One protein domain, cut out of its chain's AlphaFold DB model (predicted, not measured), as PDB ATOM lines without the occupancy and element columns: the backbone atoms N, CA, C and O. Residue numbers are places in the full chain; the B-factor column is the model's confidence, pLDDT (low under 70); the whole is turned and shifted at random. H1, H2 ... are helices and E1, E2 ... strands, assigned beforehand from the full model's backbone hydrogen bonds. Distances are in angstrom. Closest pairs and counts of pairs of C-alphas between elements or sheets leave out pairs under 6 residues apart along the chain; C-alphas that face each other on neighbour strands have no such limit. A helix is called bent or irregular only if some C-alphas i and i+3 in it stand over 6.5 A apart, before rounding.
ATOM      1  N   LEU A  97     -22.516   9.499  38.816       86.65
ATOM      2  CA  LEU A  97     -22.736   8.476  39.840       86.65
ATOM      3  C   LEU A  97     -24.006   7.634  39.605       86.65
ATOM      4  O   LEU A  97     -24.037   6.463  39.977       86.65
ATOM      5  N   CYS A  98     -25.047   8.205  38.991       84.95
ATOM      6  CA  CYS A  98     -26.250   7.472  38.589       84.95
ATOM      7  C   CYS A  98     -26.145   6.896  37.175       84.95
ATOM      8  O   CYS A  98     -26.689   5.824  36.938       84.95
ATOM      9  N   LEU A  99     -25.472   7.585  36.250       79.71
ATOM     10  CA  LEU A  99     -25.361   7.158  34.852       79.71
ATOM     11  C   LEU A  99     -24.416   5.969  34.666       79.71
ATOM     12  O   LEU A  99     -24.715   5.079  33.878       79.71
ATOM     13  N   ASN A 100     -23.289   5.941  35.380       69.86
ATOM     14  CA  ASN A 100     -22.268   4.920  35.153       69.86
ATOM     15  C   ASN A 100     -22.566   3.587  35.862       69.86
ATOM     16  O   ASN A 100     -21.909   2.598  35.557       69.86
ATOM     17  N   GLU A 101     -23.492   3.560  36.835       61.80
ATOM     18  CA  GLU A 101     -23.830   2.419  37.723       61.80
ATOM     19  C   GLU A 101     -22.637   1.697  38.399       61.80
ATOM     20  O   GLU A 101     -22.815   0.672  39.069       61.80
ATOM     21  N   LEU A 102     -21.418   2.227  38.267       55.81
ATOM     22  CA  LEU A 102     -20.194   1.583  38.721       55.81
ATOM     23  C   LEU A 102     -20.179   1.435  40.247       55.81
ATOM     24  O   LEU A 102     -20.641   2.326  40.969       55.81
ATOM     25  N   PRO A 103     -19.629   0.333  40.781       52.40
ATOM     26  CA  PRO A 103     -19.248   0.282  42.178       52.40
ATOM     27  C   PRO A 103     -18.010   1.153  42.353       52.40
ATOM     28  O   PRO A 103     -16.912   0.781  41.944       52.40
ATOM     29  N   ILE A 104     -18.187   2.313  42.984       57.99
ATOM     30  CA  ILE A 104     -17.059   3.010  43.582       57.99
ATOM     31  C   ILE A 104     -16.682   2.220  44.831       57.99
ATOM     32  O   ILE A 104     -17.213   2.463  45.912       57.99
ATOM     33  N   ILE A 105     -15.763   1.272  44.672       56.17
ATOM     34  CA  ILE A 105     -15.179   0.548  45.799       56.17
ATOM     35  C   ILE A 105     -14.130   1.450  46.430       56.17
ATOM     36  O   ILE A 105     -12.931   1.289  46.227       56.17
ATOM     37  N   ILE A 106     -14.598   2.443  47.182       64.48
ATOM     38  CA  ILE A 106     -13.722   3.252  48.023       64.48
ATOM     39  C   ILE A 106     -12.975   2.285  48.933       64.48
ATOM     40  O   ILE A 106     -13.619   1.558  49.690       64.48
ATOM     41  N   LYS A 107     -11.639   2.246  48.775       59.25
ATOM     42  CA  LYS A 107     -10.734   1.195  49.271       59.25
ATOM     43  C   LYS A 107     -11.249   0.598  50.569       59.25
ATOM     44  O   LYS A 107     -11.300   1.313  51.571       59.25
ATOM     45  N   VAL A 108     -11.642  -0.679  50.512       52.65
ATOM     46  CA  VAL A 108     -12.371  -1.382  51.577       52.65
ATOM     47  C   VAL A 108     -11.546  -1.367  52.863       52.65
ATOM     48  O   VAL A 108     -10.730  -2.249  53.129       52.65
ATOM     49  N   LYS A 109     -11.757  -0.329  53.673       57.69
ATOM     50  CA  LYS A 109     -11.363  -0.315  55.076       57.69
ATOM     51  C   LYS A 109     -12.193  -1.405  55.757       57.69
ATOM     52  O   LYS A 109     -13.306  -1.695  55.326       57.69
ATOM     53  N   LYS A 110     -11.635  -2.044  56.789       61.96
ATOM     54  CA  LYS A 110     -12.244  -3.227  57.436       61.96
ATOM     55  C   LYS A 110     -13.671  -2.969  57.954       61.96
ATOM     56  O   LYS A 110     -14.443  -3.910  58.108       61.96
ATOM     57  N   ASP A 111     -14.022  -1.702  58.155       64.06
ATOM     58  CA  ASP A 111     -15.365  -1.234  58.473       64.06
ATOM     59  C   ASP A 111     -16.186  -0.980  57.194       64.06
ATOM     60  O   ASP A 111     -15.848  -0.121  56.381       64.06
ATOM     61  N   LEU A 112     -17.317  -1.679  57.062       77.46
ATOM     62  CA  LEU A 112     -18.244  -1.653  55.914       77.46
ATOM     63  C   LEU A 112     -18.829  -0.271  55.532       77.46
ATOM     64  O   LEU A 112     -19.604  -0.191  54.583       77.46
ATOM     65  N   TYR A 113     -18.568   0.788  56.299       86.04
ATOM     66  CA  TYR A 113     -19.128   2.128  56.109       86.04
ATOM     67  C   TYR A 113     -18.334   3.168  56.927       86.04
ATOM     68  O   TYR A 113     -17.797   2.835  57.987       86.04
ATOM     69  N   PRO A 114     -18.257   4.438  56.490       92.01
ATOM     70  CA  PRO A 114     -17.475   5.460  57.178       92.01
ATOM     71  C   PRO A 114     -18.104   5.883  58.518       92.01
ATOM     72  O   PRO A 114     -19.264   6.307  58.582       92.01
ATOM     73  N   THR A 115     -17.312   5.791  59.590       91.41
ATOM     74  CA  THR A 115     -17.679   6.107  60.985       91.41
ATOM     75  C   THR A 115     -16.888   7.283  61.562       91.41
ATOM     76  O   THR A 115     -17.450   8.121  62.263       91.41
ATOM     77  N   THR A 116     -15.595   7.387  61.245       92.26
ATOM     78  CA  THR A 116     -14.696   8.459  61.707       92.26
ATOM     79  C   THR A 116     -14.562   9.564  60.654       92.26
ATOM     80  O   THR A 116     -14.667   9.265  59.463       92.26
ATOM     81  N   PRO A 117     -14.261  10.827  61.014       93.58
ATOM     82  CA  PRO A 117     -14.063  11.892  60.026       93.58
ATOM     83  C   PRO A 117     -13.055  11.529  58.922       93.58
ATOM     84  O   PRO A 117     -13.333  11.753  57.750       93.58
ATOM     85  N   SER A 118     -11.935  10.879  59.249       92.74
ATOM     86  CA  SER A 118     -10.927  10.459  58.258       92.74
ATOM     87  C   SER A 118     -11.364   9.310  57.344       92.74
ATOM     88  O   SER A 118     -10.755   9.085  56.302       92.74
ATOM     89  N   SER A 119     -12.437   8.588  57.679       92.51
ATOM     90  CA  SER A 119     -13.034   7.601  56.770       92.51
ATOM     91  C   SER A 119     -13.922   8.234  55.686       92.51
ATOM     92  O   SER A 119     -14.127   7.613  54.649       92.51
ATOM     93  N   TRP A 120     -14.380   9.480  55.868       94.92
ATOM     94  CA  TRP A 120     -15.255  10.186  54.920       94.92
ATOM     95  C   TRP A 120     -14.538  10.841  53.728       94.92
ATOM     96  O   TRP A 120     -15.209  11.240  52.778       94.92
ATOM     97  N   VAL A 121     -13.205  10.959  53.761       94.99
ATOM     98  CA  VAL A 121     -12.423  11.795  52.824       94.99
ATOM     99  C   VAL A 121     -12.665  11.450  51.354       94.99
ATOM    100  O   VAL A 121     -12.905  12.342  50.543       94.99
ATOM    101  N   ASP A 122     -12.698  10.165  51.016       92.49
ATOM    102  CA  ASP A 122     -12.855   9.721  49.629       92.49
ATOM    103  C   ASP A 122     -14.320   9.761  49.171       92.49
ATOM    104  O   ASP A 122     -14.598  10.117  48.028       92.49
ATOM    105  N   TYR A 123     -15.273   9.506  50.076       94.63
ATOM    106  CA  TYR A 123     -16.710   9.664  49.809       94.63
ATOM    107  C   TYR A 123     -17.061  11.124  49.503       94.63
ATOM    108  O   TYR A 123     -17.846  11.406  48.598       94.63
ATOM    109  N   ILE A 124     -16.472  12.058  50.254       96.65
ATOM    110  CA  ILE A 124     -16.634  13.495  50.030       96.65
ATOM    111  C   ILE A 124     -15.912  13.921  48.751       96.65
ATOM    112  O   ILE A 124     -16.491  14.670  47.971       96.65
ATOM    113  N   GLY A 125     -14.703  13.407  48.502       95.45
ATOM    114  CA  GLY A 125     -13.965  13.660  47.264       95.45
ATOM    115  C   GLY A 125     -14.760  13.263  46.019       95.45
ATOM    116  O   GLY A 125     -14.990  14.093  45.145       95.45
ATOM    117  N   LEU A 126     -15.291  12.035  46.001       94.20
ATOM    118  CA  LEU A 126     -16.192  11.543  44.955       94.20
ATOM    119  C   LEU A 126     -17.428  12.430  44.776       94.20
ATOM    120  O   LEU A 126     -17.792  12.768  43.649       94.20
ATOM    121  N   ALA A 127     -18.096  12.786  45.877       95.81
ATOM    122  CA  ALA A 127     -19.300  13.604  45.821       95.81
ATOM    123  C   ALA A 127     -19.008  15.005  45.262       95.81
ATOM    124  O   ALA A 127     -19.734  15.460  44.380       95.81
ATOM    125  N   MET A 128     -17.927  15.652  45.711       96.44
ATOM    126  CA  MET A 128     -17.493  16.948  45.182       96.44
ATOM    127  C   MET A 128     -17.120  16.862  43.702       96.44
ATOM    128  O   MET A 128     -17.613  17.671  42.925       96.44
ATOM    129  N   PHE A 129     -16.345  15.855  43.288       94.47
ATOM    130  CA  PHE A 129     -15.988  15.650  41.883       94.47
ATOM    131  C   PHE A 129     -17.234  15.510  40.995       94.47
ATOM    132  O   PHE A 129     -17.379  16.216  39.997       94.47
ATOM    133  N   CYS A 130     -18.192  14.664  41.393       93.81
ATOM    134  CA  CYS A 130     -19.433  14.477  40.638       93.81
ATOM    135  C   CYS A 130     -20.259  15.770  40.530       93.81
ATOM    136  O   CYS A 130     -20.907  15.996  39.506       93.81
ATOM    137  N   ILE A 131     -20.281  16.608  41.573       94.26
ATOM    138  CA  ILE A 131     -20.986  17.899  41.565       94.26
ATOM    139  C   ILE A 131     -20.244  18.908  40.674       94.26
ATOM    140  O   ILE A 131     -20.874  19.495  39.793       94.26
ATOM    141  N   ASN A 132     -18.924  19.045  40.830       92.48
ATOM    142  CA  ASN A 132     -18.075  19.927  40.023       92.48
ATOM    143  C   ASN A 132     -18.175  19.587  38.531       92.48
ATOM    144  O   ASN A 132     -18.372  20.474  37.706       92.48
ATOM    145  N   LYS A 133     -18.137  18.299  38.170       90.33
ATOM    146  CA  LYS A 133     -18.275  17.835  36.782       90.33
ATOM    147  C   LYS A 133     -19.655  18.154  36.190       90.33
ATOM    148  O   LYS A 133     -19.747  18.613  35.054       90.33
ATOM    149  N   GLN A 134     -20.732  18.024  36.972       88.72
ATOM    150  CA  GLN A 134     -22.071  18.489  36.569       88.72
ATOM    151  C   GLN A 134     -22.168  20.017  36.431       88.72
ATOM    152  O   GLN A 134     -22.921  20.498  35.584       88.72
ATOM    153  N   GLN A 135     -21.456  20.784  37.262       87.86
ATOM    154  CA  GLN A 135     -21.375  22.242  37.139       87.86
ATOM    155  C   GLN A 135     -20.612  22.632  35.865       87.86
ATOM    156  O   GLN A 135     -21.144  23.417  35.084       87.86
ATOM    157  N   LYS A 136     -19.458  22.002  35.596       86.97
ATOM    158  CA  LYS A 136     -18.638  22.176  34.383       86.97
ATOM    159  C   LYS A 136     -19.467  21.966  33.113       86.97
ATOM    160  O   LYS A 136     -19.655  22.909  32.356       86.97
ATOM    161  N   TYR A 137     -20.148  20.822  32.969       84.65
ATOM    162  CA  TYR A 137     -21.033  20.571  31.816       84.65
ATOM    163  C   TYR A 137     -22.159  21.611  31.631       84.65
ATOM    164  O   TYR A 137     -22.587  21.856  30.505       84.65
ATOM    165  N   ARG A 138     -22.665  22.225  32.711       82.66
ATOM    166  CA  ARG A 138     -23.685  23.292  32.630       82.66
ATOM    167  C   ARG A 138     -23.110  24.656  32.259       82.66
ATOM    168  O   ARG A 138     -23.864  25.500  31.784       82.66
ATOM    169  N   VAL A 139     -21.830  24.887  32.532       81.14
ATOM    170  CA  VAL A 139     -21.096  26.082  32.111       81.14
ATOM    171  C   VAL A 139     -20.724  25.936  30.638       81.14
ATOM    172  O   VAL A 139     -21.178  26.738  29.831       81.14
ATOM    173  N   ASP A 140     -20.042  24.847  30.278       81.97
ATOM    174  CA  ASP A 140     -19.594  24.559  28.910       81.97
ATOM    175  C   ASP A 140     -20.767  24.529  27.913       81.97
ATOM    176  O   ASP A 140     -20.649  25.009  26.787       81.97
ATOM    177  N   GLY A 141     -21.926  23.996  28.326       79.37
ATOM    178  CA  GLY A 141     -23.144  24.001  27.511       79.37
ATOM    179  C   GLY A 141     -23.662  25.411  27.211       79.37
ATOM    180  O   GLY A 141     -24.000  25.702  26.069       79.37
ATOM    181  N   LYS A 142     -23.650  26.312  28.202       78.48
ATOM    182  CA  LYS A 142     -24.052  27.715  28.012       78.48
ATOM    183  C   LYS A 142     -23.046  28.505  27.183       78.48
ATOM    184  O   LYS A 142     -23.444  29.351  26.395       78.48
ATOM    185  N   GLU A 143     -21.753  28.251  27.364       78.59
ATOM    186  CA  GLU A 143     -20.703  28.928  26.593       78.59
ATOM    187  C   GLU A 143     -20.732  28.509  25.110       78.59
ATOM    188  O   GLU A 143     -20.385  29.316  24.250       78.59
ATOM    189  N   LYS A 144     -21.226  27.301  24.789       80.01
ATOM    190  CA  LYS A 144     -21.570  26.906  23.412       80.01
ATOM    191  C   LYS A 144     -22.838  27.580  22.900       80.01
ATOM    192  O   LYS A 144     -22.782  28.183  21.837       80.01
ATOM    193  N   GLU A 145     -23.929  27.553  23.671       76.54
ATOM    194  CA  GLU A 145     -25.181  28.237  23.304       76.54
ATOM    195  C   GLU A 145     -24.953  29.734  23.015       76.54
ATOM    196  O   GLU A 145     -25.557  30.269  22.097       76.54
ATOM    197  N   VAL A 146     -24.068  30.425  23.743       82.31
ATOM    198  CA  VAL A 146     -23.763  31.843  23.469       82.31
ATOM    199  C   VAL A 146     -22.982  32.036  22.163       82.31
ATOM    200  O   VAL A 146     -23.287  32.976  21.438       82.31
ATOM    201  N   LEU A 181     -14.939  35.202  39.437       61.38
ATOM    202  CA  LEU A 181     -15.994  34.693  38.552       61.38
ATOM    203  C   LEU A 181     -15.733  33.261  38.058       61.38
ATOM    204  O   LEU A 181     -16.642  32.436  38.112       61.38
ATOM    205  N   GLU A 182     -14.519  32.921  37.631       66.08
ATOM    206  CA  GLU A 182     -14.193  31.562  37.174       66.08
ATOM    207  C   GLU A 182     -14.066  30.575  38.338       66.08
ATOM    208  O   GLU A 182     -14.660  29.497  38.300       66.08
ATOM    209  N   GLY A 183     -13.385  30.969  39.418       61.31
ATOM    210  CA  GLY A 183     -13.274  30.178  40.640       61.31
ATOM    211  C   GLY A 183     -14.628  29.936  41.310       61.31
ATOM    212  O   GLY A 183     -14.839  28.868  41.885       61.31
ATOM    213  N   SER A 184     -15.584  30.869  41.181       69.20
ATOM    214  CA  SER A 184     -16.933  30.720  41.744       69.20
ATOM    215  C   SER A 184     -17.674  29.476  41.244       69.20
ATOM    216  O   SER A 184     -18.499  28.924  41.976       69.20
ATOM    217  N   LYS A 185     -17.361  29.012  40.024       76.32
ATOM    218  CA  LYS A 185     -18.090  27.954  39.309       76.32
ATOM    219  C   LYS A 185     -18.047  26.585  40.018       76.32
ATOM    220  O   LYS A 185     -18.916  25.761  39.743       76.32
ATOM    221  N   TYR A 186     -17.093  26.360  40.933       88.29
ATOM    222  CA  TYR A 186     -16.794  25.041  41.523       88.29
ATOM    223  C   TYR A 186     -16.922  24.954  43.052       88.29
ATOM    224  O   TYR A 186     -16.580  23.925  43.633       88.29
ATOM    225  N   PHE A 187     -17.372  26.002  43.749       94.66
ATOM    226  CA  PHE A 187     -17.563  25.922  45.202       94.66
ATOM    227  C   PHE A 187     -18.946  25.368  45.563       94.66
ATOM    228  O   PHE A 187     -19.987  25.874  45.148       94.66
ATOM    229  N   ILE A 188     -18.946  24.330  46.394       95.97
ATOM    230  CA  ILE A 188     -20.118  23.565  46.815       95.97
ATOM    231  C   ILE A 188     -20.452  23.930  48.261       95.97
ATOM    232  O   ILE A 188     -19.581  23.916  49.137       95.97
ATOM    233  N   ASN A 189     -21.722  24.228  48.539       96.43
ATOM    234  CA  ASN A 189     -22.188  24.422  49.908       96.43
ATOM    235  C   ASN A 189     -22.223  23.071  50.656       96.43
ATOM    236  O   ASN A 189     -22.706  22.077  50.113       96.43
ATOM    237  N   THR A 190     -21.782  23.005  51.917       96.45
ATOM    238  CA  THR A 190     -21.787  21.748  52.698       96.45
ATOM    239  C   THR A 190     -23.183  21.157  52.884       96.45
ATOM    240  O   THR A 190     -23.321  19.944  53.047       96.45
ATOM    241  N   ARG A 191     -24.232  21.985  52.806       95.98
ATOM    242  CA  ARG A 191     -25.623  21.532  52.749       95.98
ATOM    243  C   ARG A 191     -25.922  20.762  51.464       95.98
ATOM    244  O   ARG A 191     -26.506  19.686  51.537       95.98
ATOM    245  N   ASP A 192     -25.516  21.302  50.322       95.76
ATOM    246  CA  ASP A 192     -25.789  20.724  49.005       95.76
ATOM    247  C   ASP A 192     -24.987  19.431  48.818       95.76
ATOM    248  O   ASP A 192     -25.515  18.440  48.320       95.76
ATOM    249  N   LEU A 193     -23.750  19.405  49.326       97.42
ATOM    250  CA  LEU A 193     -22.933  18.200  49.455       97.42
ATOM    251  C   LEU A 193     -23.629  17.129  50.314       97.42
ATOM    252  O   LEU A 193     -23.735  15.979  49.890       97.42
ATOM    253  N   TYR A 194     -24.138  17.491  51.499       97.98
ATOM    254  CA  TYR A 194     -24.879  16.565  52.362       97.98
ATOM    255  C   TYR A 194     -26.141  16.026  51.674       97.98
ATOM    256  O   TYR A 194     -26.380  14.818  51.697       97.98
ATOM    257  N   ASP A 195     -26.937  16.895  51.044       96.92
ATOM    258  CA  ASP A 195     -28.166  16.503  50.349       96.92
ATOM    259  C   ASP A 195     -27.854  15.631  49.109       96.92
ATOM    260  O   ASP A 195     -28.569  14.657  48.856       96.92
ATOM    261  N   TYR A 196     -26.741  15.880  48.402       96.82
ATOM    262  CA  TYR A 196     -26.233  15.010  47.334       96.82
ATOM    263  C   TYR A 196     -25.826  13.631  47.868       96.82
ATOM    264  O   TYR A 196     -26.323  12.617  47.377       96.82
ATOM    265  N   MET A 197     -24.975  13.564  48.897       96.92
ATOM    266  CA  MET A 197     -24.548  12.291  49.496       96.92
ATOM    267  C   MET A 197     -25.742  11.504  50.051       96.92
ATOM    268  O   MET A 197     -25.809  10.288  49.890       96.92
ATOM    269  N   LYS A 198     -26.736  12.192  50.626       96.73
ATOM    270  CA  LYS A 198     -27.985  11.586  51.104       96.73
ATOM    271  C   LYS A 198     -28.815  10.983  49.971       96.73
ATOM    272  O   LYS A 198     -29.337   9.882  50.130       96.73
ATOM    273  N   ALA A 199     -28.933  11.681  48.842       95.23
ATOM    274  CA  ALA A 199     -29.659  11.197  47.667       95.23
ATOM    275  C   ALA A 199     -28.990   9.972  47.018       95.23
ATOM    276  O   ALA A 199     -29.683   9.090  46.511       95.23
ATOM    277  N   HIS A 200     -27.658   9.889  47.078       94.35
ATOM    278  CA  HIS A 200     -26.870   8.824  46.451       94.35
ATOM    279  C   HIS A 200     -26.335   7.784  47.452       94.35
ATOM    280  O   HIS A 200     -25.521   6.940  47.077       94.35
ATOM    281  N   LYS A 201     -26.820   7.782  48.708       94.10
ATOM    282  CA  LYS A 201     -26.273   6.959  49.805       94.10
ATOM    283  C   LYS A 201     -26.184   5.458  49.492       94.10
ATOM    284  O   LYS A 201     -25.240   4.805  49.919       94.10
ATOM    285  N   GLY A 202     -27.131   4.933  48.710       90.88
ATOM    286  CA  GLY A 202     -27.150   3.531  48.281       90.88
ATOM    287  C   GLY A 202     -26.214   3.201  47.114       90.88
ATOM    288  O   GLY A 202     -25.813   2.053  46.985       90.88
ATOM    289  N   LEU A 203     -25.841   4.185  46.289       89.72
ATOM    290  CA  LEU A 203     -24.862   4.019  45.201       89.72
ATOM    291  C   LEU A 203     -23.421   4.157  45.709       89.72
ATOM    292  O   LEU A 203     -22.526   3.492  45.198       89.72
ATOM    293  N   MET A 204     -23.231   4.997  46.731       90.90
ATOM    294  CA  MET A 204     -21.971   5.186  47.458       90.90
ATOM    295  C   MET A 204     -21.770   4.169  48.597       90.90
ATOM    296  O   MET A 204     -20.806   4.290  49.337       90.90
ATOM    297  N   GLU A 205     -22.699   3.225  48.792       90.14
ATOM    298  CA  GLU A 205     -22.647   2.164  49.820       90.14
ATOM    299  C   GLU A 205     -22.571   2.674  51.290       90.14
ATOM    300  O   GLU A 205     -22.345   1.922  52.230       90.14
ATOM    301  N   ILE A 206     -22.917   3.948  51.517       93.51
ATOM    302  CA  ILE A 206     -22.952   4.639  52.826       93.51
ATOM    303  C   ILE A 206     -24.336   4.661  53.494       93.51
ATOM    304  O   ILE A 206     -24.545   5.399  54.461       93.51
ATOM    305  N   SER A 207     -25.304   3.874  53.004       94.22
ATOM    306  CA  SER A 207     -26.666   3.817  53.568       94.22
ATOM    307  C   SER A 207     -26.672   3.616  55.084       94.22
ATOM    308  O   SER A 207     -27.360   4.363  55.780       94.22
ATOM    309  N   LYS A 208     -25.826   2.704  55.583       94.06
ATOM    310  CA  LYS A 208     -25.707   2.370  57.007       94.06
ATOM    311  C   LYS A 208     -25.174   3.529  57.859       94.06
ATOM    312  O   LYS A 208     -25.686   3.756  58.950       94.06
ATOM    313  N   SER A 209     -24.239   4.344  57.359       95.00
ATOM    314  CA  SER A 209     -23.828   5.579  58.056       95.00
ATOM    315  C   SER A 209     -24.982   6.582  58.173       95.00
ATOM    316  O   SER A 209     -25.148   7.222  59.206       95.00
ATOM    317  N   PHE A 210     -25.815   6.697  57.137       96.23
ATOM    318  CA  PHE A 210     -27.015   7.546  57.141       96.23
ATOM    319  C   PHE A 210     -28.179   6.997  57.988       96.23
ATOM    320  O   PHE A 210     -29.166   7.708  58.170       96.23
ATOM    321  N   GLU A 211     -28.087   5.755  58.464       95.79
ATOM    322  CA  GLU A 211     -29.038   5.127  59.392       95.79
ATOM    323  C   GLU A 211     -28.543   5.191  60.847       95.79
ATOM    324  O   GLU A 211     -29.342   5.414  61.750       95.79
ATOM    325  N   LEU A 212     -27.232   5.054  61.077       94.81
ATOM    326  CA  LEU A 212     -26.625   5.059  62.416       94.81
ATOM    327  C   LEU A 212     -26.370   6.457  62.996       94.81
ATOM    328  O   LEU A 212     -26.394   6.624  64.217       94.81
ATOM    329  N   PHE A 213     -26.082   7.454  62.153       95.64
ATOM    330  CA  PHE A 213     -25.766   8.812  62.602       95.64
ATOM    331  C   PHE A 213     -26.944   9.766  62.409       95.64
ATOM    332  O   PHE A 213     -27.517   9.872  61.323       95.64
ATOM    333  N   ASP A 214     -27.242  10.544  63.452       96.68
ATOM    334  CA  ASP A 214     -28.188  11.655  63.361       96.68
ATOM    335  C   ASP A 214     -27.769  12.645  62.246       96.68
ATOM    336  O   ASP A 214     -26.580  12.959  62.123       96.68
ATOM    337  N   PRO A 215     -28.703  13.200  61.448       96.83
ATOM    338  CA  PRO A 215     -28.398  14.173  60.398       96.83
ATOM    339  C   PRO A 215     -27.518  15.364  60.818       96.83
ATOM    340  O   PRO A 215     -26.774  15.885  59.986       96.83
ATOM    341  N   LYS A 216     -27.593  15.826  62.073       96.64
ATOM    342  CA  LYS A 216     -26.742  16.887  62.641       96.64
ATOM    343  C   LYS A 216     -25.315  16.386  62.859       96.64
ATOM    344  O   LYS A 216     -24.383  17.046  62.401       96.64
ATOM    345  N   VAL A 217     -25.157  15.210  63.470       96.48
ATOM    346  CA  VAL A 217     -23.858  14.545  63.689       96.48
ATOM    347  C   VAL A 217     -23.186  14.229  62.355       96.48
ATOM    348  O   VAL A 217     -22.009  14.516  62.166       96.48
ATOM    349  N   LEU A 218     -23.943  13.728  61.381       96.70
ATOM    350  CA  LEU A 218     -23.421  13.384  60.062       96.70
ATOM    351  C   LEU A 218     -22.921  14.617  59.285       96.70
ATOM    352  O   LEU A 218     -21.860  14.571  58.665       96.70
ATOM    353  N   ARG A 219     -23.618  15.759  59.386       96.79
ATOM    354  CA  ARG A 219     -23.116  17.045  58.866       96.79
ATOM    355  C   ARG A 219     -21.860  17.524  59.599       96.79
ATOM    356  O   ARG A 219     -20.968  18.075  58.960       96.79
ATOM    357  N   GLN A 220     -21.760  17.310  60.913       96.44
ATOM    358  CA  GLN A 220     -20.548  17.624  61.679       96.44
ATOM    359  C   GLN A 220     -19.363  16.742  61.258       96.44
ATOM    360  O   GLN A 220     -18.278  17.279  61.057       96.44
ATOM    361  N   LEU A 221     -19.569  15.437  61.043       96.48
ATOM    362  CA  LEU A 221     -18.554  14.507  60.526       96.48
ATOM    363  C   LEU A 221     -18.033  14.936  59.147       96.48
ATOM    364  O   LEU A 221     -16.821  14.994  58.950       96.48
ATOM    365  N   ILE A 222     -18.933  15.295  58.222       97.36
ATOM    366  CA  ILE A 222     -18.575  15.784  56.880       97.36
ATOM    367  C   ILE A 222     -17.775  17.090  56.968       97.36
ATOM    368  O   ILE A 222     -16.687  17.183  56.404       97.36
ATOM    369  N   ASN A 223     -18.258  18.078  57.730       97.09
ATOM    370  CA  ASN A 223     -17.545  19.344  57.924       97.09
ATOM    371  C   ASN A 223     -16.161  19.128  58.559       97.09
ATOM    372  O   ASN A 223     -15.179  19.708  58.103       97.09
ATOM    373  N   HIS A 224     -16.071  18.287  59.594       97.45
ATOM    374  CA  HIS A 224     -14.813  17.981  60.273       97.45
ATOM    375  C   HIS A 224     -13.832  17.282  59.326       97.45
ATOM    376  O   HIS A 224     -12.675  17.684  59.264       97.45
ATOM    377  N   CYS A 225     -14.293  16.300  58.544       97.58
ATOM    378  CA  CYS A 225     -13.486  15.642  57.518       97.58
ATOM    379  C   CYS A 225     -12.870  16.659  56.549       97.58
ATOM    380  O   CYS A 225     -11.657  16.663  56.347       97.58
ATOM    381  N   ILE A 226     -13.687  17.561  56.001       97.82
ATOM    382  CA  ILE A 226     -13.220  18.579  55.055       97.82
ATOM    383  C   ILE A 226     -12.182  19.505  55.711       97.82
ATOM    384  O   ILE A 226     -11.141  19.790  55.121       97.82
ATOM    385  N   HIS A 227     -12.419  19.916  56.962       97.02
ATOM    386  CA  HIS A 227     -11.496  20.762  57.721       97.02
ATOM    387  C   HIS A 227     -10.132  20.110  58.009       97.02
ATOM    388  O   HIS A 227      -9.129  20.825  58.003       97.02
ATOM    389  N   ILE A 228     -10.072  18.796  58.269       96.85
ATOM    390  CA  ILE A 228      -8.813  18.103  58.615       96.85
ATOM    391  C   ILE A 228      -8.012  17.600  57.400       96.85
ATOM    392  O   ILE A 228      -6.857  17.219  57.575       96.85
ATOM    393  N   HIS A 229      -8.557  17.659  56.175       96.85
ATOM    394  CA  HIS A 229      -7.831  17.326  54.934       96.85
ATOM    395  C   HIS A 229      -7.607  18.561  54.029       96.85
ATOM    396  O   HIS A 229      -8.004  18.555  52.859       96.85
ATOM    397  N   PRO A 230      -6.920  19.624  54.504       96.61
ATOM    398  CA  PRO A 230      -6.681  20.845  53.727       96.61
ATOM    399  C   PRO A 230      -5.714  20.647  52.547       96.61
ATOM    400  O   PRO A 230      -5.407  21.604  51.838       96.61
ATOM    401  N   PHE A 231      -5.181  19.438  52.343       95.32
ATOM    402  CA  PHE A 231      -4.419  19.071  51.147       95.32
ATOM    403  C   PHE A 231      -5.323  18.626  49.985       95.32
ATOM    404  O   PHE A 231      -4.932  18.833  48.845       95.32
ATOM    405  N   LYS A 232      -6.528  18.098  50.265       95.97
ATOM    406  CA  LYS A 232      -7.506  17.642  49.256       95.97
ATOM    407  C   LYS A 232      -8.631  18.656  49.026       95.97
ATOM    408  O   LYS A 232      -9.121  18.787  47.909       95.97
ATOM    409  N   PHE A 233      -9.008  19.421  50.055       97.18
ATOM    410  CA  PHE A 233     -10.104  20.393  49.981       97.18
ATOM    411  C   PHE A 233      -9.637  21.843  50.154       97.18
ATOM    412  O   PHE A 233      -8.791  22.150  50.998       97.18
ATOM    413  N   GLN A 234     -10.241  22.751  49.387       96.08
ATOM    414  CA  GLN A 234     -10.045  24.198  49.461       96.08
ATOM    415  C   GLN A 234     -11.293  24.878  50.029       96.08
ATOM    416  O   GLN A 234     -12.416  24.596  49.615       96.08
ATOM    417  N   SER A 235     -11.106  25.794  50.984       96.43
ATOM    418  CA  SER A 235     -12.212  26.551  51.574       96.43
ATOM    419  C   SER A 235     -12.587  27.750  50.710       96.43
ATOM    420  O   SER A 235     -11.734  28.572  50.388       96.43
ATOM    421  N   GLY A 236     -13.877  27.896  50.414       95.39
ATOM    422  CA  GLY A 236     -14.453  29.053  49.725       95.39
ATOM    423  C   GLY A 236     -14.742  30.240  50.641       95.39
ATOM    424  O   GLY A 236     -15.455  31.156  50.237       95.39
ATOM    425  N   LYS A 237     -14.226  30.236  51.881       94.25
ATOM    426  CA  LYS A 237     -14.580  31.225  52.912       94.25
ATOM    427  C   LYS A 237     -14.299  32.674  52.505       94.25
ATOM    428  O   LYS A 237     -15.064  33.550  52.896       94.25
ATOM    429  N   SER A 238     -13.241  32.912  51.734       90.31
ATOM    430  CA  SER A 238     -12.887  34.229  51.186       90.31
ATOM    431  C   SER A 238     -13.872  34.743  50.134       90.31
ATOM    432  O   SER A 238     -14.010  35.950  49.993       90.31
ATOM    433  N   TYR A 239     -14.558  33.846  49.421       88.84
ATOM    434  CA  TYR A 239     -15.394  34.181  48.262       88.84
ATOM    435  C   TYR A 239     -16.897  34.163  48.581       88.84
ATOM    436  O   TYR A 239     -17.651  34.983  48.068       88.84
ATOM    437  N   PHE A 240     -17.340  33.246  49.448       91.32
ATOM    438  CA  PHE A 240     -18.764  32.975  49.707       91.32
ATOM    439  C   PHE A 240     -19.149  32.944  51.192       91.32
ATOM    440  O   PHE A 240     -20.295  32.655  51.541       91.32
ATOM    441  N   GLY A 241     -18.195  33.191  52.091       92.13
ATOM    442  CA  GLY A 241     -18.393  32.983  53.523       92.13
ATOM    443  C   GLY A 241     -18.370  31.504  53.929       92.13
ATOM    444  O   GLY A 241     -17.860  30.626  53.233       92.13
ATOM    445  N   THR A 242     -18.846  31.214  55.138       93.22
ATOM    446  CA  THR A 242     -18.696  29.887  55.750       93.22
ATOM    447  C   THR A 242     -19.538  28.811  55.061       93.22
ATOM    448  O   THR A 242     -20.656  29.049  54.616       93.22
ATOM    449  N   GLY A 243     -19.006  27.584  55.018       95.06
ATOM    450  CA  GLY A 243     -19.726  26.423  54.487       95.06
ATOM    451  C   GLY A 243     -19.587  26.189  52.982       95.06
ATOM    452  O   GLY A 243     -20.284  25.322  52.474       95.06
ATOM    453  N   TYR A 244     -18.691  26.888  52.283       96.97
ATOM    454  CA  TYR A 244     -18.366  26.616  50.878       96.97
ATOM    455  C   TYR A 244     -16.994  25.960  50.739       96.97
ATOM    456  O   TYR A 244     -16.033  26.387  51.386       96.97
ATOM    457  N   TRP A 245     -16.902  24.933  49.894       97.63
ATOM    458  CA  TRP A 245     -15.693  24.130  49.687       97.63
ATOM    459  C   TRP A 245     -15.602  23.594  48.264       97.63
ATOM    460  O   TRP A 245     -16.623  23.399  47.614       97.63
ATOM    461  N   THR A 246     -14.391  23.305  47.806       96.53
ATOM    462  CA  THR A 246     -14.154  22.578  46.557       96.53
ATOM    463  C   THR A 246     -12.945  21.652  46.692       96.53
ATOM    464  O   THR A 246     -12.268  21.660  47.726       96.53
ATOM    465  N   LEU A 247     -12.685  20.835  45.673       95.62
ATOM    466  CA  LEU A 247     -11.448  20.064  45.561       95.62
ATOM    467  C   LEU A 247     -10.289  21.000  45.215       95.62
ATOM    468  O   LEU A 247     -10.456  21.925  44.427       95.62
ATOM    469  N   LYS A 248      -9.112  20.767  45.800       94.55
ATOM    470  CA  LYS A 248      -7.907  21.546  45.470       94.55
ATOM    471  C   LYS A 248      -7.446  21.336  44.033       94.55
ATOM    472  O   LYS A 248      -6.988  22.285  43.407       94.55
ATOM    473  N   ASP A 249      -7.584  20.114  43.542       92.80
ATOM    474  CA  ASP A 249      -7.514  19.799  42.126       92.80
ATOM    475  C   ASP A 249      -8.928  19.406  41.678       92.80
ATOM    476  O   ASP A 249      -9.481  18.393  42.100       92.80
ATOM    477  N   VAL A 250      -9.563  20.277  40.894       89.73
ATOM    478  CA  VAL A 250     -10.950  20.103  40.432       89.73
ATOM    479  C   VAL A 250     -11.050  19.025  39.346       89.73
ATOM    480  O   VAL A 250     -12.129  18.460  39.157       89.73
ATOM    481  N   ASP A 251      -9.938  18.721  38.670       86.91
ATOM    482  CA  ASP A 251      -9.838  17.716  37.612       86.91
ATOM    483  C   ASP A 251      -9.194  16.393  38.109       86.91
ATOM    484  O   ASP A 251      -9.094  15.438  37.332       86.91
ATOM    485  N   GLU A 252      -8.828  16.287  39.400       85.00
ATOM    486  CA  GLU A 252      -8.444  15.033  40.076       85.00
ATOM    487  C   GLU A 252      -9.644  14.072  40.116       85.00
ATOM    488  O   GLU A 252     -10.465  14.085  41.036       85.00
ATOM    489  N   ASP A 253      -9.758  13.237  39.082       82.22
ATOM    490  CA  ASP A 253     -10.786  12.204  38.976       82.22
ATOM    491  C   ASP A 253     -10.536  11.088  40.017       82.22
ATOM    492  O   ASP A 253      -9.589  10.300  39.878       82.22
ATOM    493  N   PRO A 254     -11.398  10.968  41.049       74.39
ATOM    494  CA  PRO A 254     -11.206  10.032  42.146       74.39
ATOM    495  C   PRO A 254     -11.402   8.571  41.722       74.39
ATOM    496  O   PRO A 254     -11.108   7.682  42.518       74.39
ATOM    497  N   TRP A 255     -11.879   8.286  40.503       72.45
ATOM    498  CA  TRP A 255     -11.932   6.921  39.979       72.45
ATOM    499  C   TRP A 255     -10.557   6.375  39.576       72.45
ATOM    500  O   TRP A 255     -10.407   5.155  39.540       72.45
ATOM    501  N   TYR A 256      -9.546   7.218  39.316       64.96
ATOM    502  CA  TYR A 256      -8.219   6.727  38.912       64.96
ATOM    503  C   TYR A 256      -7.364   6.166  40.058       64.96
ATOM    504  O   TYR A 256      -6.508   5.324  39.796       64.96
ATOM    505  N   ASP A 257      -7.634   6.557  41.306       56.18
ATOM    506  CA  ASP A 257      -6.906   6.090  42.503       56.18
ATOM    507  C   ASP A 257      -7.594   4.911  43.224       56.18
ATOM    508  O   ASP A 257      -7.124   4.415  44.259       56.18
ATOM    509  N   ILE A 258      -8.726   4.447  42.688       57.27
ATOM    510  CA  ILE A 258      -9.512   3.356  43.260       57.27
ATOM    511  C   ILE A 258      -9.059   2.021  42.668       57.27
ATOM    512  O   ILE A 258      -9.470   1.611  41.584       57.27
ATOM    513  N   ASP A 259      -8.226   1.319  43.439       51.09
ATOM    514  CA  ASP A 259      -7.881  -0.081  43.197       51.09
ATOM    515  C   ASP A 259      -9.140  -0.961  43.302       51.09
ATOM    516  O   ASP A 259      -9.576  -1.362  44.383       51.09
ATOM    517  N   ILE A 260      -9.721  -1.258  42.144       54.65
ATOM    518  CA  ILE A 260     -10.769  -2.259  41.944       54.65
ATOM    519  C   ILE A 260     -10.164  -3.633  42.272       54.65
ATOM    520  O   ILE A 260      -9.336  -4.139  41.518       54.65
ATOM    521  N   SER A 261     -10.546  -4.211  43.418       54.52
ATOM    522  CA  SER A 261     -10.072  -5.537  43.844       54.52
ATOM    523  C   SER A 261     -10.419  -6.622  42.814       54.52
ATOM    524  O   SER A 261     -11.446  -6.545  42.141       54.52
ATOM    525  N   ASP A 262      -9.605  -7.675  42.726       58.43
ATOM    526  CA  ASP A 262      -9.946  -8.861  41.929       58.43
ATOM    527  C   ASP A 262     -11.120  -9.654  42.558       58.43
ATOM    528  O   ASP A 262     -11.850 -10.344  41.846       58.43
ATOM    529  N   ASP A 263     -11.364  -9.494  43.867       63.92
ATOM    530  CA  ASP A 263     -12.383 -10.222  44.651       63.92
ATOM    531  C   ASP A 263     -13.808  -9.635  44.551       63.92
ATOM    532  O   ASP A 263     -14.666  -9.875  45.406       63.92
ATOM    533  N   ILE A 264     -14.085  -8.820  43.533       61.30
ATOM    534  CA  ILE A 264     -15.373  -8.127  43.414       61.30
ATOM    535  C   ILE A 264     -16.499  -9.119  43.108       61.30
ATOM    536  O   ILE A 264     -16.439  -9.835  42.101       61.30
ATOM    537  N   PRO A 265     -17.577  -9.146  43.915       64.53
ATOM    538  CA  PRO A 265     -18.691 -10.041  43.662       64.53
ATOM    539  C   PRO A 265     -19.383  -9.654  42.351       64.53
ATOM    540  O   PRO A 265     -19.674  -8.492  42.096       64.53
ATOM    541  N   SER A 266     -19.732 -10.636  41.517       69.83
ATOM    542  CA  SER A 266     -20.400 -10.397  40.221       69.83
ATOM    543  C   SER A 266     -21.788  -9.737  40.329       69.83
ATOM    544  O   SER A 266     -22.373  -9.318  39.327       69.83
ATOM    545  N   LYS A 267     -22.326  -9.639  41.548       74.84
ATOM    546  CA  LYS A 267     -23.595  -9.003  41.900       74.84
ATOM    547  C   LYS A 267     -23.424  -8.256  43.223       74.84
ATOM    548  O   LYS A 267     -22.792  -8.785  44.133       74.84
ATOM    549  N   ARG A 268     -24.048  -7.085  43.363       63.52
ATOM    550  CA  ARG A 268     -24.142  -6.337  44.633       63.52
ATOM    551  C   ARG A 268     -25.589  -6.031  44.990       63.52
ATOM    552  O   ARG A 268     -26.460  -6.064  44.126       63.52
ATOM    553  N   ILE A 269     -25.844  -5.717  46.256       64.20
ATOM    554  CA  ILE A 269     -27.164  -5.286  46.722       64.20
ATOM    555  C   ILE A 269     -27.197  -3.754  46.726       64.20
ATOM    556  O   ILE A 269     -26.617  -3.123  47.602       64.20
ATOM    557  N   VAL A 270     -27.897  -3.154  45.761       55.47
ATOM    558  CA  VAL A 270     -28.143  -1.705  45.705       55.47
ATOM    559  C   VAL A 270     -29.587  -1.459  46.130       55.47
ATOM    560  O   VAL A 270     -30.517  -1.889  45.452       55.47
ATOM    561  N   ASN A 271     -29.795  -0.784  47.265       58.58
ATOM    562  CA  ASN A 271     -31.128  -0.520  47.839       58.58
ATOM    563  C   ASN A 271     -32.011  -1.785  47.921       58.58
ATOM    564  O   ASN A 271     -33.126  -1.815  47.399       58.58
ATOM    565  N   ASN A 272     -31.487  -2.850  48.533       62.42
ATOM    566  CA  ASN A 272     -32.139  -4.161  48.683       62.42
ATOM    567  C   ASN A 272     -32.461  -4.897  47.362       62.42
ATOM    568  O   ASN A 272     -33.123  -5.931  47.389       62.42
ATOM    569  N   LYS A 273     -31.963  -4.424  46.210       68.16
ATOM    570  CA  LYS A 273     -32.065  -5.120  44.918       68.16
ATOM    571  C   LYS A 273     -30.710  -5.670  44.492       68.16
ATOM    572  O   LYS A 273     -29.709  -4.961  44.515       68.16
ATOM    573  N   VAL A 274     -30.685  -6.941  44.091       71.66
ATOM    574  CA  VAL A 274     -29.485  -7.588  43.550       71.66
ATOM    575  C   VAL A 274     -29.249  -7.080  42.127       71.66
ATOM    576  O   VAL A 274     -29.954  -7.474  41.199       71.66
ATOM    577  N   SER A 275     -28.245  -6.225  41.960       63.26
ATOM    578  CA  SER A 275     -27.836  -5.649  40.679       63.26
ATOM    579  C   SER A 275     -26.546  -6.321  40.188       63.26
ATOM    580  O   SER A 275     -25.614  -6.492  40.983       63.26
ATOM    581  N   PRO A 276     -26.441  -6.710  38.903       64.40
ATOM    582  CA  PRO A 276     -25.193  -7.222  38.344       64.40
ATOM    583  C   PRO A 276     -24.136  -6.116  38.316       64.40
ATOM    584  O   PRO A 276     -24.435  -4.981  37.946       64.40
ATOM    585  N   ILE A 277     -22.891  -6.441  38.666       62.89
ATOM    586  CA  ILE A 277     -21.787  -5.485  38.545       62.89
ATOM    587  C   ILE A 277     -21.269  -5.515  37.101       62.89
ATOM    588  O   ILE A 277     -20.496  -6.393  36.721       62.89
ATOM    589  N   ARG A 278     -21.713  -4.551  36.285       58.52
ATOM    590  CA  ARG A 278     -21.338  -4.420  34.865       58.52
ATOM    591  C   ARG A 278     -19.979  -3.730  34.685       58.52
ATOM    592  O   ARG A 278     -19.897  -2.595  34.224       58.52
ATOM    593  N   ILE A 279     -18.900  -4.435  35.038       55.70
ATOM    594  CA  ILE A 279     -17.506  -3.974  34.833       55.70
ATOM    595  C   ILE A 279     -17.172  -3.826  33.332       55.70
ATOM    596  O   ILE A 279     -16.165  -3.239  32.970       55.70
ATOM    597  N   ASP A 280     -17.985  -4.374  32.434       47.11
ATOM    598  CA  ASP A 280     -17.745  -4.462  30.994       47.11
ATOM    599  C   ASP A 280     -18.432  -3.368  30.152       47.11
ATOM    600  O   ASP A 280     -18.192  -3.304  28.948       47.11
ATOM    601  N   GLN A 281     -19.283  -2.519  30.748       44.42
ATOM    602  CA  GLN A 281     -20.151  -1.596  29.989       44.42
ATOM    603  C   GLN A 281     -20.018  -0.109  30.338       44.42
ATOM    604  O   GLN A 281     -20.528   0.727  29.595       44.42
ATOM    605  N   ALA A 282     -19.343   0.256  31.429       43.66
ATOM    606  CA  ALA A 282     -19.295   1.653  31.854       43.66
ATOM    607  C   ALA A 282     -18.399   2.512  30.943       43.66
ATOM    608  O   ALA A 282     -17.186   2.333  30.866       43.66
ATOM    609  N   SER A 283     -18.978   3.483  30.247       36.42
ATOM    610  CA  SER A 283     -18.223   4.472  29.476       36.42
ATOM    611  C   SER A 283     -17.586   5.512  30.400       36.42
ATOM    612  O   SER A 283     -18.288   6.332  30.986       36.42
ATOM    613  N   THR A 284     -16.257   5.531  30.488       43.31
ATOM    614  CA  THR A 284     -15.529   6.705  31.000       43.31
ATOM    615  C   THR A 284     -15.478   7.795  29.919       43.31
ATOM    616  O   THR A 284     -15.616   7.471  28.734       43.31
ATOM    617  N   PRO A 285     -15.184   9.068  30.258       37.61
ATOM    618  CA  PRO A 285     -14.910  10.111  29.260       37.61
ATOM    619  C   PRO A 285     -13.782   9.763  28.268       37.61
ATOM    620  O   PRO A 285     -13.716  10.346  27.193       37.61
ATOM    621  N   ASN A 286     -12.929   8.787  28.608       41.03
ATOM    622  CA  ASN A 286     -11.818   8.292  27.792       41.03
ATOM    623  C   ASN A 286     -12.102   6.927  27.113       41.03
ATOM    624  O   ASN A 286     -11.184   6.302  26.575       41.03
ATOM    625  N   GLY A 287     -13.359   6.458  27.118       37.35
ATOM    626  CA  GLY A 287     -13.818   5.257  26.411       37.35
ATOM    627  C   GLY A 287     -14.479   4.189  27.292       37.35
ATOM    628  O   GLY A 287     -14.568   4.318  28.515       37.35
ATOM    629  N   LEU A 288     -14.951   3.116  26.643       34.30
ATOM    630  CA  LEU A 288     -15.532   1.929  27.290       34.30
ATOM    631  C   LEU A 288     -14.587   1.337  28.343       34.30
ATOM    632  O   LEU A 288     -13.409   1.109  28.048       34.30
ATOM    633  N   TYR A 289     -15.133   0.984  29.509       39.58
ATOM    634  CA  TYR A 289     -14.477   0.117  30.481       39.58
ATOM    635  C   TYR A 289     -13.997  -1.157  29.779       39.58
ATOM    636  O   TYR A 289     -14.773  -2.005  29.339       39.58
TER     637      TYR A 289
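What this domain is: This is residues 97 to 146 and 181 to 289 of the 758 residues of an uncharacterized protein of Dictyostelium discoideum (UniProt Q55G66). Three helices, H1, H3 and H5, pack at steep to nearly right angles into a core, with the small two-strand sheet E1 E2 packed by the first part of H1 and the last part of H5. The end of H1, residues 140 to 146, sticks out, and a long link leads from E2 to a distant hairpin, E3 and E4. The printed part has 159 residues with six named helices and four named strands, in the order H1 H2 H3 H4 H5 E1 H6 E2 E3 E4; both sheets are antiparallel pairs. The class is mostly helix, though under half of the residues are in named elements. The whole is compact, with a radius of gyration of the C-alphas of 16.3 A and spans of 45 by 40 by 25 A.

Where its parts are: Residues 97 to 120 hold no named element. H1, residues 121 to 146, begins at C-alpha 121 (-12.423, 11.795, 52.824) and is 37.3 A long. After the cut come H2, residues 181 to 186, neither bent nor irregular but only just, with C-alphas 183 and 186 6.3 A apart; H3, residues 190 to 199, 14.1 A; H4, residues 209 to 212; and H5, residues 215 to 228, 20.1 A. E1 is residues 233 to 235, H6 237 to 240, E2 244 to 247, E3 267 to 270 and E4 273 to 276, ending at C-alpha 276 (-25.193, -7.222, 38.344).

How they stand to each other: H1 is the hub. Its residues 124 to 128 touch H3, about perpendicular at 81 degrees, closest at the C-alphas of Ala 127 and Met 197, 6.5 A. Its residues 121 to 124 touch H5 at 85 degrees, about perpendicular, closest at Val 121 and Cys 225, C-alphas 6.2 A apart. Its residues 132 to 136 touch H2 at a steep tilt of 46 degrees, opposite ways, closest at the C-alphas of Asn 132 and Tyr 186, 5.5 A. H3 touches H5 at a steep tilt of 59 degrees, opposite ways; the closest C-alphas, Tyr 194 and Arg 219, are 6.8 A apart. H4 is close to H3 and H5 but not clearly touching, with one C-alpha pair within 8 A for each; the same holds for H6 and H2. E1 and E2 are antiparallel, with N 234 and O 246 2.8 A apart, within hydrogen-bond range. The hairpin E3 and E4 has N 270 and O 273 within range at 2.8 A; both strands are apart from the helices and from E1 and E2. In H3 and H5 every O i to N i+4 pair is within hydrogen-bond range, in H1 21 of 22, in H2 0 of 2 with 1 of 3 O i to N i+3 pairs; H4 and H6 are too short for an O i to N i+4 pair.

The domain as a whole: The farthest C-alphas, Lys 110 and Val 146, are 50.2 A apart. Residues 147 to 180 are not printed, leaving 17.2 A between C-alphas 146 and 181. The link E2 to E3 is long, 19 residues. The model's mean pLDDT over the printed part is 81.0; 48 residues are under 70, among them 100 to 111, 256 to 266 and 275 to 289.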